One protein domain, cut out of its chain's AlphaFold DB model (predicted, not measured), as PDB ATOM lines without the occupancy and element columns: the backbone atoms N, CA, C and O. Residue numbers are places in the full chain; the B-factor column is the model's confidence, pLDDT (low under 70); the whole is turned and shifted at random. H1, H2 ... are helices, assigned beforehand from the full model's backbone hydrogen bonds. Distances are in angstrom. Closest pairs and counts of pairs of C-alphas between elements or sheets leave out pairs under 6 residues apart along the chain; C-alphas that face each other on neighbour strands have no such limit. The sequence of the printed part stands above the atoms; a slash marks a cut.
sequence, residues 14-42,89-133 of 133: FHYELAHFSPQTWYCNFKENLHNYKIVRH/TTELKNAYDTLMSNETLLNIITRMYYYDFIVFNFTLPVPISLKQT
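What this domain is: This is residues 14 to 42 and 89 to 133 of the 133 residues of an uncharacterized protein of Ancylostoma duodenale (UniProt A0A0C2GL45). H3 and H4 make an L, and H4 leads into short H5, from which an unnamed tail, residues 120 to 133, folds back toward the corner. H1 and H2 lie beyond, touching no helix. The 74 printed residues have five named helices, H1 to H5 in order, no named strand; the class is all helix, loose, with radius of gyration of the C-alphas 14.7 A, spanning 40 by 32 by 23 A.

How they stand to each other: Start at H3, residues 90 to 101: residues 99 to 100 alone only just touch H4, residues 103 to 112, with 3 pairs of C-alphas within 8 A, only at the corner. Their closest C-alphas, Leu 99 and Leu 106, are 5.7 A apart, the lines about perpendicular at 82 degrees. H5, residues 114 to 119, is near H4, meeting it only through their tight link. H1, residues 16 to 21, and H2, residues 30 to 36, are apart. Every O i to N i+4 pair is within hydrogen-bond range except in H2, with 1 of 3, and 2 of 4 O i to N i+3.

Where its parts are: Find C-alpha 90 at (-46.722, -27.090, 54.948); H3 runs 16.2 A. H4, 14.2 A, ends at C-alpha 112, (-36.474, -46.779, 43.005).

The domain as a whole: Across the cut, C-alphas 42 and 89 are 18.5 A apart. Residues 14 and 132 to 133 have pLDDT under 70.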
ATOM      1  N   PHE A  14     -49.751 -42.755  28.268       62.34
ATOM      2  CA  PHE A  14     -48.652 -42.368  29.139       62.34
ATOM      3  C   PHE A  14     -49.229 -42.151  30.545       62.34
ATOM      4  O   PHE A  14     -49.921 -41.165  30.794       62.34
ATOM      5  N   HIS A  15     -49.020 -43.113  31.448       80.12
ATOM      6  CA  HIS A  15     -49.492 -43.000  32.828       80.12
ATOM      7  C   HIS A  15     -48.840 -41.784  33.483       80.12
ATOM      8  O   HIS A  15     -47.611 -41.686  33.522       80.12
ATOM      9  N   TYR A  16     -49.667 -40.867  33.986       82.44
ATOM     10  CA  TYR A  16     -49.221 -39.633  34.629       82.44
ATOM     11  C   TYR A  16     -48.184 -39.923  35.719       82.44
ATOM     12  O   TYR A  16     -47.155 -39.259  35.797       82.44
ATOM     13  N   GLU A  17     -48.408 -40.972  36.502       83.00
ATOM     14  CA  GLU A  17     -47.527 -41.406  37.578       83.00
ATOM     15  C   GLU A  17     -46.175 -41.857  37.032       83.00
ATOM     16  O   GLU A  17     -45.143 -41.411  37.521       83.00
ATOM     17  N   LEU A  18     -46.151 -42.679  35.978       81.94
ATOM     18  CA  LEU A  18     -44.889 -43.105  35.370       81.94
ATOM     19  C   LEU A  18     -44.125 -41.898  34.821       81.94
ATOM     20  O   LEU A  18     -42.936 -41.776  35.085       81.94
ATOM     21  N   ALA A  19     -44.814 -40.986  34.138       82.88
ATOM     22  CA  ALA A  19     -44.224 -39.794  33.536       82.88
ATOM     23  C   ALA A  19     -43.546 -38.854  34.540       82.88
ATOM     24  O   ALA A  19     -42.528 -38.247  34.220       82.88
ATOM     25  N   HIS A  20     -44.133 -38.712  35.732       82.94
ATOM     26  CA  HIS A  20     -43.705 -37.727  36.728       82.94
ATOM     27  C   HIS A  20     -42.918 -38.340  37.892       82.94
ATOM     28  O   HIS A  20     -42.283 -37.600  38.640       82.94
ATOM     29  N   PHE A  21     -42.963 -39.665  38.065       89.19
ATOM     30  CA  PHE A  21     -42.394 -40.358  39.226       89.19
ATOM     31  C   PHE A  21     -41.366 -41.442  38.880       89.19
ATOM     32  O   PHE A  21     -40.818 -42.077  39.781       89.19
ATOM     33  N   SER A  22     -41.097 -41.698  37.600       91.81
ATOM     34  CA  SER A  22     -40.012 -42.612  37.235       91.81
ATOM     35  C   SER A  22     -38.649 -41.914  37.352       91.81
ATOM     36  O   SER A  22     -38.543 -40.729  37.022       91.81
ATOM     37  N   PRO A  23     -37.591 -42.630  37.770       94.00
ATOM     38  CA  PRO A  23     -36.223 -42.118  37.768       94.00
ATOM     39  C   PRO A  23     -35.806 -41.568  36.401       94.00
ATOM     40  O   PRO A  23     -36.138 -42.137  35.359       94.00
ATOM     41  N   GLN A  24     -35.028 -40.487  36.388       91.50
ATOM     42  CA  GLN A  24     -34.598 -39.844  35.142       91.50
ATOM     43  C   GLN A  24     -33.697 -40.773  34.322       91.50
ATOM     44  O   GLN A  24     -33.770 -40.788  33.092       91.50
ATOM     45  N   THR A  25     -32.898 -41.604  34.998       93.56
ATOM     46  CA  THR A  25     -32.009 -42.579  34.352       93.56
ATOM     47  C   THR A  25     -32.746 -43.706  33.615       93.56
ATOM     48  O   THR A  25     -32.104 -44.452  32.875       93.56
ATOM     49  N   TRP A  26     -34.069 -43.848  33.774       91.88
ATOM     50  CA  TRP A  26     -34.864 -44.874  33.078       91.88
ATOM     51  C   TRP A  26     -35.231 -44.495  31.640       91.88
ATOM     52  O   TRP A  26     -35.577 -45.370  30.845       91.88
ATOM     53  N   TYR A  27     -35.163 -43.212  31.285       88.75
ATOM     54  CA  TYR A  27     -35.586 -42.725  29.974       88.75
ATOM     55  C   TYR A  27     -34.424 -42.572  28.992       88.75
ATOM     56  O   TYR A  27     -33.257 -42.555  29.366       88.75
ATOM     57  N   CYS A  28     -34.752 -42.448  27.704       85.81
ATOM     58  CA  CYS A  28     -33.830 -42.010  26.648       85.81
ATOM     59  C   CYS A  28     -32.544 -42.842  26.480       85.81
ATOM     60  O   CYS A  28     -31.570 -42.344  25.911       85.81
ATOM     61  N   ASN A  29     -32.521 -44.095  26.955       89.31
ATOM     62  CA  ASN A  29     -31.305 -44.915  26.965       89.31
ATOM     63  C   ASN A  29     -30.145 -44.133  27.625       89.31
ATOM     64  O   ASN A  29     -29.079 -43.930  27.039       89.31
ATOM     65  N   PHE A  30     -30.440 -43.548  28.798       90.88
ATOM     66  CA  PHE A  30     -29.628 -42.495  29.413       90.88
ATOM     67  C   PHE A  30     -28.193 -42.937  29.678       90.88
ATOM     68  O   PHE A  30     -27.269 -42.156  29.493       90.88
ATOM     69  N   LYS A  31     -27.989 -44.195  30.074       88.94
ATOM     70  CA  LYS A  31     -26.661 -44.747  30.363       88.94
ATOM     71  C   LYS A  31     -25.734 -44.656  29.148       88.94
ATOM     72  O   LYS A  31     -24.589 -44.234  29.274       88.94
ATOM     73  N   GLU A  32     -26.227 -45.036  27.980       93.69
ATOM     74  CA  GLU A  32     -25.482 -45.051  26.725       93.69
ATOM     75  C   GLU A  32     -25.283 -43.629  26.191       93.69
ATOM     76  O   GLU A  32     -24.264 -43.339  25.571       93.69
ATOM     77  N   ASN A  33     -26.230 -42.733  26.473       93.50
ATOM     78  CA  ASN A  33     -26.239 -41.363  25.970       93.50
ATOM     79  C   ASN A  33     -25.750 -40.315  26.974       93.50
ATOM     80  O   ASN A  33     -25.750 -39.140  26.630       93.50
ATOM     81  N   LEU A  34     -25.316 -40.694  28.182       91.12
ATOM     82  CA  LEU A  34     -24.971 -39.751  29.255       91.12
ATOM     83  C   LEU A  34     -23.955 -38.692  28.805       91.12
ATOM     84  O   LEU A  34     -24.066 -37.525  29.166       91.12
ATOM     85  N   HIS A  35     -23.002 -39.091  27.963       92.81
ATOM     86  CA  HIS A  35     -21.975 -38.219  27.390       92.81
ATOM     87  C   HIS A  35     -22.525 -37.091  26.496       92.81
ATOM     88  O   HIS A  35     -21.822 -36.113  26.258       92.81
ATOM     89  N   ASN A  36     -23.768 -37.207  26.021       92.62
ATOM     90  CA  ASN A  36     -24.450 -36.189  25.218       92.62
ATOM     91  C   ASN A  36     -25.150 -35.124  26.074       92.62
ATOM     92  O   ASN A  36     -25.650 -34.137  25.533       92.62
ATOM     93  N   TYR A  37     -25.210 -35.308  27.395       91.12
ATOM     94  CA  TYR A  37     -25.896 -34.397  28.304       91.12
ATOM     95  C   TYR A  37     -24.912 -33.519  29.070       91.12
ATOM     96  O   TYR A  37     -23.851 -33.958  29.513       91.12
ATOM     97  N   LYS A  38     -25.331 -32.276  29.318       90.25
ATOM     98  CA  LYS A  38     -24.758 -31.440  30.369       90.25
ATOM     99  C   LYS A  38     -25.719 -31.409  31.552       90.25
ATOM    100  O   LYS A  38     -26.856 -30.967  31.413       90.25
ATOM    101  N   ILE A  39     -25.263 -31.907  32.698       90.12
ATOM    102  CA  ILE A  39     -26.064 -31.958  33.922       90.12
ATOM    103  C   ILE A  39     -25.941 -30.625  34.649       90.12
ATOM    104  O   ILE A  39     -24.861 -30.274  35.111       90.12
ATOM    105  N   VAL A  40     -27.061 -29.919  34.765       90.50
ATOM    106  CA  VAL A  40     -27.163 -28.631  35.454       90.50
ATOM    107  C   VAL A  40     -27.935 -28.840  36.753       90.50
ATOM    108  O   VAL A  40     -28.997 -29.467  36.754       90.50
ATOM    109  N   ARG A  41     -27.413 -28.339  37.878       87.19
ATOM    110  CA  ARG A  41     -28.049 -28.528  39.192       87.19
ATOM    111  C   ARG A  41     -28.948 -27.351  39.536       87.19
ATOM    112  O   ARG A  41     -28.498 -26.214  39.626       87.19
ATOM    113  N   HIS A  42     -30.214 -27.642  39.812       82.44
ATOM    114  CA  HIS A  42     -31.156 -26.645  40.300       82.44
ATOM    115  C   HIS A  42     -31.046 -26.505  41.826       82.44
ATOM    116  O   HIS A  42     -31.564 -27.334  42.576       82.44
ATOM    117  N   THR A  89     -43.971 -24.852  51.526       82.00
ATOM    118  CA  THR A  89     -45.337 -25.063  52.017       82.00
ATOM    119  C   THR A  89     -45.384 -26.129  53.112       82.00
ATOM    120  O   THR A  89     -44.486 -26.969  53.249       82.00
ATOM    121  N   THR A  90     -46.459 -26.102  53.898       86.94
ATOM    122  CA  THR A  90     -46.722 -27.090  54.948       86.94
ATOM    123  C   THR A  90     -46.845 -28.499  54.367       86.94
ATOM    124  O   THR A  90     -46.368 -29.457  54.967       86.94
ATOM    125  N   GLU A  91     -47.422 -28.635  53.175       88.94
ATOM    126  CA  GLU A  91     -47.608 -29.912  52.485       88.94
ATOM    127  C   GLU A  91     -46.264 -30.549  52.126       88.94
ATOM    128  O   GLU A  91     -46.062 -31.730  52.403       88.94
ATOM    129  N   LEU A  92     -45.321 -29.770  51.579       86.25
ATOM    130  CA  LEU A  92     -43.981 -30.269  51.269       86.25
ATOM    131  C   LEU A  92     -43.257 -30.719  52.540       86.25
ATOM    132  O   LEU A  92     -42.652 -31.792  52.556       86.25
ATOM    133  N   LYS A  93     -43.347 -29.922  53.611       90.38
ATOM    134  CA  LYS A  93     -42.752 -30.280  54.901       90.38
ATOM    135  C   LYS A  93     -43.348 -31.583  55.441       90.38
ATOM    136  O   LYS A  93     -42.601 -32.477  55.820       90.38
ATOM    137  N   ASN A  94     -44.670 -31.724  55.419       93.56
ATOM    138  CA  ASN A  94     -45.353 -32.923  55.903       93.56
ATOM    139  C   ASN A  94     -45.005 -34.165  55.068       93.56
ATOM    140  O   ASN A  94     -44.793 -35.241  55.629       93.56
ATOM    141  N   ALA A  95     -44.916 -34.028  53.742       92.69
ATOM    142  CA  ALA A  95     -44.496 -35.109  52.857       92.69
ATOM    143  C   ALA A  95     -43.046 -35.533  53.135       92.69
ATOM    144  O   ALA A  95     -42.762 -36.728  53.239       92.69
ATOM    145  N   TYR A  96     -42.144 -34.564  53.319       92.25
ATOM    146  CA  TYR A  96     -40.753 -34.818  53.685       92.25
ATOM    147  C   TYR A  96     -40.645 -35.535  55.035       92.25
ATOM    148  O   TYR A  96     -39.989 -36.570  55.131       92.25
ATOM    149  N   ASP A  97     -41.331 -35.031  56.061       93.94
ATOM    150  CA  ASP A  97     -41.311 -35.618  57.404       93.94
ATOM    151  C   ASP A  97     -41.870 -37.051  57.389       93.94
ATOM    152  O   ASP A  97     -41.285 -37.952  57.992       93.94
ATOM    153  N   THR A  98     -42.951 -37.295  56.640       95.25
ATOM    154  CA  THR A  98     -43.532 -38.636  56.443       95.25
ATOM    155  C   THR A  98     -42.546 -39.591  55.767       95.25
ATOM    156  O   THR A  98     -42.373 -40.721  56.222       95.25
ATOM    157  N   LEU A  99     -41.872 -39.147  54.701       95.62
ATOM    158  CA  LEU A  99     -40.866 -39.948  54.003       95.62
ATOM    159  C   LEU A  99     -39.683 -40.284  54.919       95.62
ATOM    160  O   LEU A  99     -39.257 -41.432  54.985       95.62
ATOM    161  N   MET A 100     -39.158 -39.294  55.639       95.44
ATOM    162  CA  MET A 100     -37.913 -39.426  56.402       95.44
ATOM    163  C   MET A 100     -38.077 -40.132  57.758       95.44
ATOM    164  O   MET A 100     -37.082 -40.593  58.325       95.44
ATOM    165  N   SER A 101     -39.307 -40.216  58.276       95.56
ATOM    166  CA  SER A 101     -39.653 -40.930  59.517       95.56
ATOM    167  C   SER A 101     -40.089 -42.383  59.299       95.56
ATOM    168  O   SER A 101     -40.154 -43.147  60.261       95.56
ATOM    169  N   ASN A 102     -40.360 -42.795  58.058       96.25
ATOM    170  CA  ASN A 102     -40.798 -44.148  57.728       96.25
ATOM    171  C   ASN A 102     -39.699 -44.898  56.963       96.25
ATOM    172  O   ASN A 102     -39.529 -44.722  55.758       96.25
ATOM    173  N   GLU A 103     -38.970 -45.771  57.662       94.81
ATOM    174  CA  GLU A 103     -37.828 -46.504  57.098       94.81
ATOM    175  C   GLU A 103     -38.208 -47.376  55.894       94.81
ATOM    176  O   GLU A 103     -37.483 -47.412  54.899       94.81
ATOM    177  N   THR A 104     -39.366 -48.039  55.948       95.88
ATOM    178  CA  THR A 104     -39.857 -48.879  54.848       95.88
ATOM    179  C   THR A 104     -40.123 -48.040  53.603       95.88
ATOM    180  O   THR A 104     -39.673 -48.394  52.512       95.88
ATOM    181  N   LEU A 105     -40.823 -46.914  53.762       95.94
ATOM    182  CA  LEU A 105     -41.125 -46.005  52.659       95.94
ATOM    183  C   LEU A 105     -39.841 -45.402  52.079       95.94
ATOM    184  O   LEU A 105     -39.644 -45.440  50.863       95.94
ATOM    185  N   LEU A 106     -38.939 -44.917  52.937       96.44
ATOM    186  CA  LEU A 106     -37.664 -44.356  52.504       96.44
ATOM    187  C   LEU A 106     -36.827 -45.381  51.737       96.44
ATOM    188  O   LEU A 106     -36.248 -45.043  50.707       96.44
ATOM    189  N   ASN A 107     -36.797 -46.638  52.186       95.69
ATOM    190  CA  ASN A 107     -36.088 -47.709  51.494       95.69
ATOM    191  C   ASN A 107     -36.689 -47.995  50.107       95.69
ATOM    192  O   ASN A 107     -35.946 -48.136  49.137       95.69
ATOM    193  N   ILE A 108     -38.020 -48.034  49.977       95.75
ATOM    194  CA  ILE A 108     -38.681 -48.219  48.674       95.75
ATOM    195  C   ILE A 108     -38.279 -47.096  47.711       95.75
ATOM    196  O   ILE A 108     -37.779 -47.382  46.623       95.75
ATOM    197  N   ILE A 109     -38.417 -45.836  48.130       95.62
ATOM    198  CA  ILE A 109     -38.068 -44.671  47.303       95.62
ATOM    199  C   ILE A 109     -36.575 -44.662  46.963       95.62
ATOM    200  O   ILE A 109     -36.203 -44.507  45.803       95.62
ATOM    201  N   THR A 110     -35.706 -44.907  47.941       96.44
ATOM    202  CA  THR A 110     -34.252 -44.938  47.721       96.44
ATOM    203  C   THR A 110     -33.865 -46.009  46.708       96.44
ATOM    204  O   THR A 110     -33.016 -45.769  45.854       96.44
ATOM    205  N   ARG A 111     -34.509 -47.181  46.746       95.88
ATOM    206  CA  ARG A 111     -34.268 -48.259  45.775       95.88
ATOM    207  C   ARG A 111     -34.799 -47.923  44.388       95.88
ATOM    208  O   ARG A 111     -34.138 -48.270  43.414       95.88
ATOM    209  N   MET A 112     -35.946 -47.249  44.291       95.69
ATOM    210  CA  MET A 112     -36.474 -46.779  43.005       95.69
ATOM    211  C   MET A 112     -35.488 -45.817  42.332       95.69
ATOM    212  O   MET A 112     -35.136 -46.024  41.176       95.69
ATOM    213  N   TYR A 113     -34.971 -44.833  43.071       96.69
ATOM    214  CA  TYR A 113     -34.095 -43.779  42.545       96.69
ATOM    215  C   TYR A 113     -32.592 -44.059  42.703       96.69
ATOM    216  O   TYR A 113     -31.775 -43.168  42.486       96.69
ATOM    217  N   TYR A 114     -32.192 -45.280  43.069       96.44
ATOM    218  CA  TYR A 114     -30.801 -45.602  43.412       96.44
ATOM    219  C   TYR A 114     -29.800 -45.163  42.334       96.44
ATOM    220  O   TYR A 114     -28.794 -44.529  42.640       96.44
ATOM    221  N   TYR A 115     -30.092 -45.446  41.062       95.62
ATOM    222  CA  TYR A 115     -29.205 -45.061  39.965       95.62
ATOM    223  C   TYR A 115     -29.150 -43.552  39.739       95.62
ATOM    224  O   TYR A 115     -28.078 -43.054  39.414       95.62
ATOM    225  N   ASP A 116     -30.237 -42.814  39.974       95.12
ATOM    226  CA  ASP A 116     -30.220 -41.351  39.906       95.12
ATOM    227  C   ASP A 116     -29.270 -40.777  40.972       95.12
ATOM    228  O   ASP A 116     -28.476 -39.889  40.667       95.12
ATOM    229  N   PHE A 117     -29.265 -41.329  42.195       95.62
ATOM    230  CA  PHE A 117     -28.307 -40.913  43.225       95.62
ATOM    231  C   PHE A 117     -26.857 -41.118  42.779       95.62
ATOM    232  O   PHE A 117     -26.035 -40.216  42.925       95.62
ATOM    233  N   ILE A 118     -26.541 -42.276  42.195       94.44
ATOM    234  CA  ILE A 118     -25.174 -42.589  41.761       94.44
ATOM    235  C   ILE A 118     -24.767 -41.760  40.537       94.44
ATOM    236  O   ILE A 118     -23.719 -41.118  40.551       94.44
ATOM    237  N   VAL A 119     -25.592 -41.739  39.487       93.88
ATOM    238  CA  VAL A 119     -25.286 -41.066  38.214       93.88
ATOM    239  C   VAL A 119     -25.178 -39.555  38.398       93.88
ATOM    240  O   VAL A 119     -24.278 -38.930  37.839       93.88
ATOM    241  N   PHE A 120     -26.049 -38.960  39.214       92.81
ATOM    242  CA  PHE A 120     -26.034 -37.521  39.476       92.81
ATOM    243  C   PHE A 120     -25.246 -37.142  40.732       92.81
ATOM    244  O   PHE A 120     -25.267 -35.976  41.133       92.81
ATOM    245  N   ASN A 121     -24.516 -38.083  41.335       92.81
ATOM    246  CA  ASN A 121     -23.659 -37.858  42.496       92.81
ATOM    247  C   ASN A 121     -24.389 -37.140  43.651       92.81
ATOM    248  O   ASN A 121     -23.937 -36.107  44.151       92.81
ATOM    249  N   PHE A 122     -25.563 -37.650  44.021       92.75
ATOM    250  CA  PHE A 122     -26.302 -37.231  45.206       92.75
ATOM    251  C   PHE A 122     -26.049 -38.204  46.359       92.75
ATOM    252  O   PHE A 122     -25.950 -39.417  46.169       92.75
ATOM    253  N   THR A 123     -26.004 -37.678  47.581       93.88
ATOM    254  CA  THR A 123     -25.909 -38.497  48.791       93.88
ATOM    255  C   THR A 123     -27.190 -39.305  48.982       93.88
ATOM    256  O   THR A 123     -28.289 -38.751  48.915       93.88
ATOM    257  N   LEU A 124     -27.051 -40.602  49.268       94.31
ATOM    258  CA  LEU A 124     -28.190 -41.440  49.641       94.31
ATOM    259  C   LEU A 124     -28.837 -40.912  50.932       94.31
ATOM    260  O   LEU A 124     -28.122 -40.540  51.869       94.31
ATOM    261  N   PRO A 125     -30.175 -40.873  51.011       93.75
ATOM    262  CA  PRO A 125     -30.854 -40.389  52.198       93.75
ATOM    263  C   PRO A 125     -30.704 -41.395  53.343       93.75
ATOM    264  O   PRO A 125     -30.789 -42.607  53.158       93.75
ATOM    265  N   VAL A 126     -30.517 -40.864  54.547       91.00
ATOM    266  CA  VAL A 126     -30.453 -41.638  55.790       91.00
ATOM    267  C   VAL A 126     -31.708 -41.318  56.611       91.00
ATOM    268  O   VAL A 126     -31.997 -40.124  56.778       91.00
ATOM    269  N   PRO A 127     -32.456 -42.326  57.107       87.62
ATOM    270  CA  PRO A 127     -33.621 -42.104  57.963       87.62
ATOM    271  C   PRO A 127     -33.287 -41.235  59.181       87.62
ATOM    272  O   PRO A 127     -32.160 -41.262  59.679       87.62
ATOM    273  N   ILE A 128     -34.270 -40.492  59.701       86.25
ATOM    274  CA  ILE A 128     -34.062 -39.626  60.879       86.25
ATOM    275  C   ILE A 128     -33.587 -40.433  62.099       86.25
ATOM    276  O   ILE A 128     -32.746 -39.941  62.851       86.25
ATOM    277  N   SER A 129     -34.053 -41.677  62.254       80.44
ATOM    278  CA  SER A 129     -33.649 -42.601  63.325       80.44
ATOM    279  C   SER A 129     -32.139 -42.870  63.371       80.44
ATOM    280  O   SER A 129     -31.600 -43.114  64.444       80.44
ATOM    281  N   LEU A 130     -31.448 -42.782  62.230       77.56
ATOM    282  CA  LEU A 130     -30.025 -43.108  62.090       77.56
ATOM    283  C   LEU A 130     -29.113 -41.874  62.008       77.56
ATOM    284  O   LEU A 130     -27.900 -42.014  61.918       77.56
ATOM    285  N   LYS A 131     -29.667 -40.653  62.042       71.00
ATOM    286  CA  LYS A 131     -28.879 -39.404  62.040       71.00
ATOM    287  C   LYS A 131     -28.381 -38.978  63.431       71.00
ATOM    288  O   LYS A 131     -27.748 -37.933  63.540       71.00
ATOM    289  N   GLN A 132     -28.706 -39.733  64.484       53.75
ATOM    290  CA  GLN A 132     -28.389 -39.406  65.885       53.75
ATOM    291  C   GLN A 132     -27.215 -40.211  66.475       53.75
ATOM    292  O   GLN A 132     -26.911 -40.051  67.656       53.75
ATOM    293  N   THR A 133     -26.563 -41.056  65.675       47.38
ATOM    294  CA  THR A 133     -25.315 -41.764  66.020       47.38
ATOM    295  C   THR A 133     -24.131 -41.128  65.319       47.38
ATOM    296  O   THR A 133     -23.086 -40.956  65.977       47.38
TER     297      THR A 133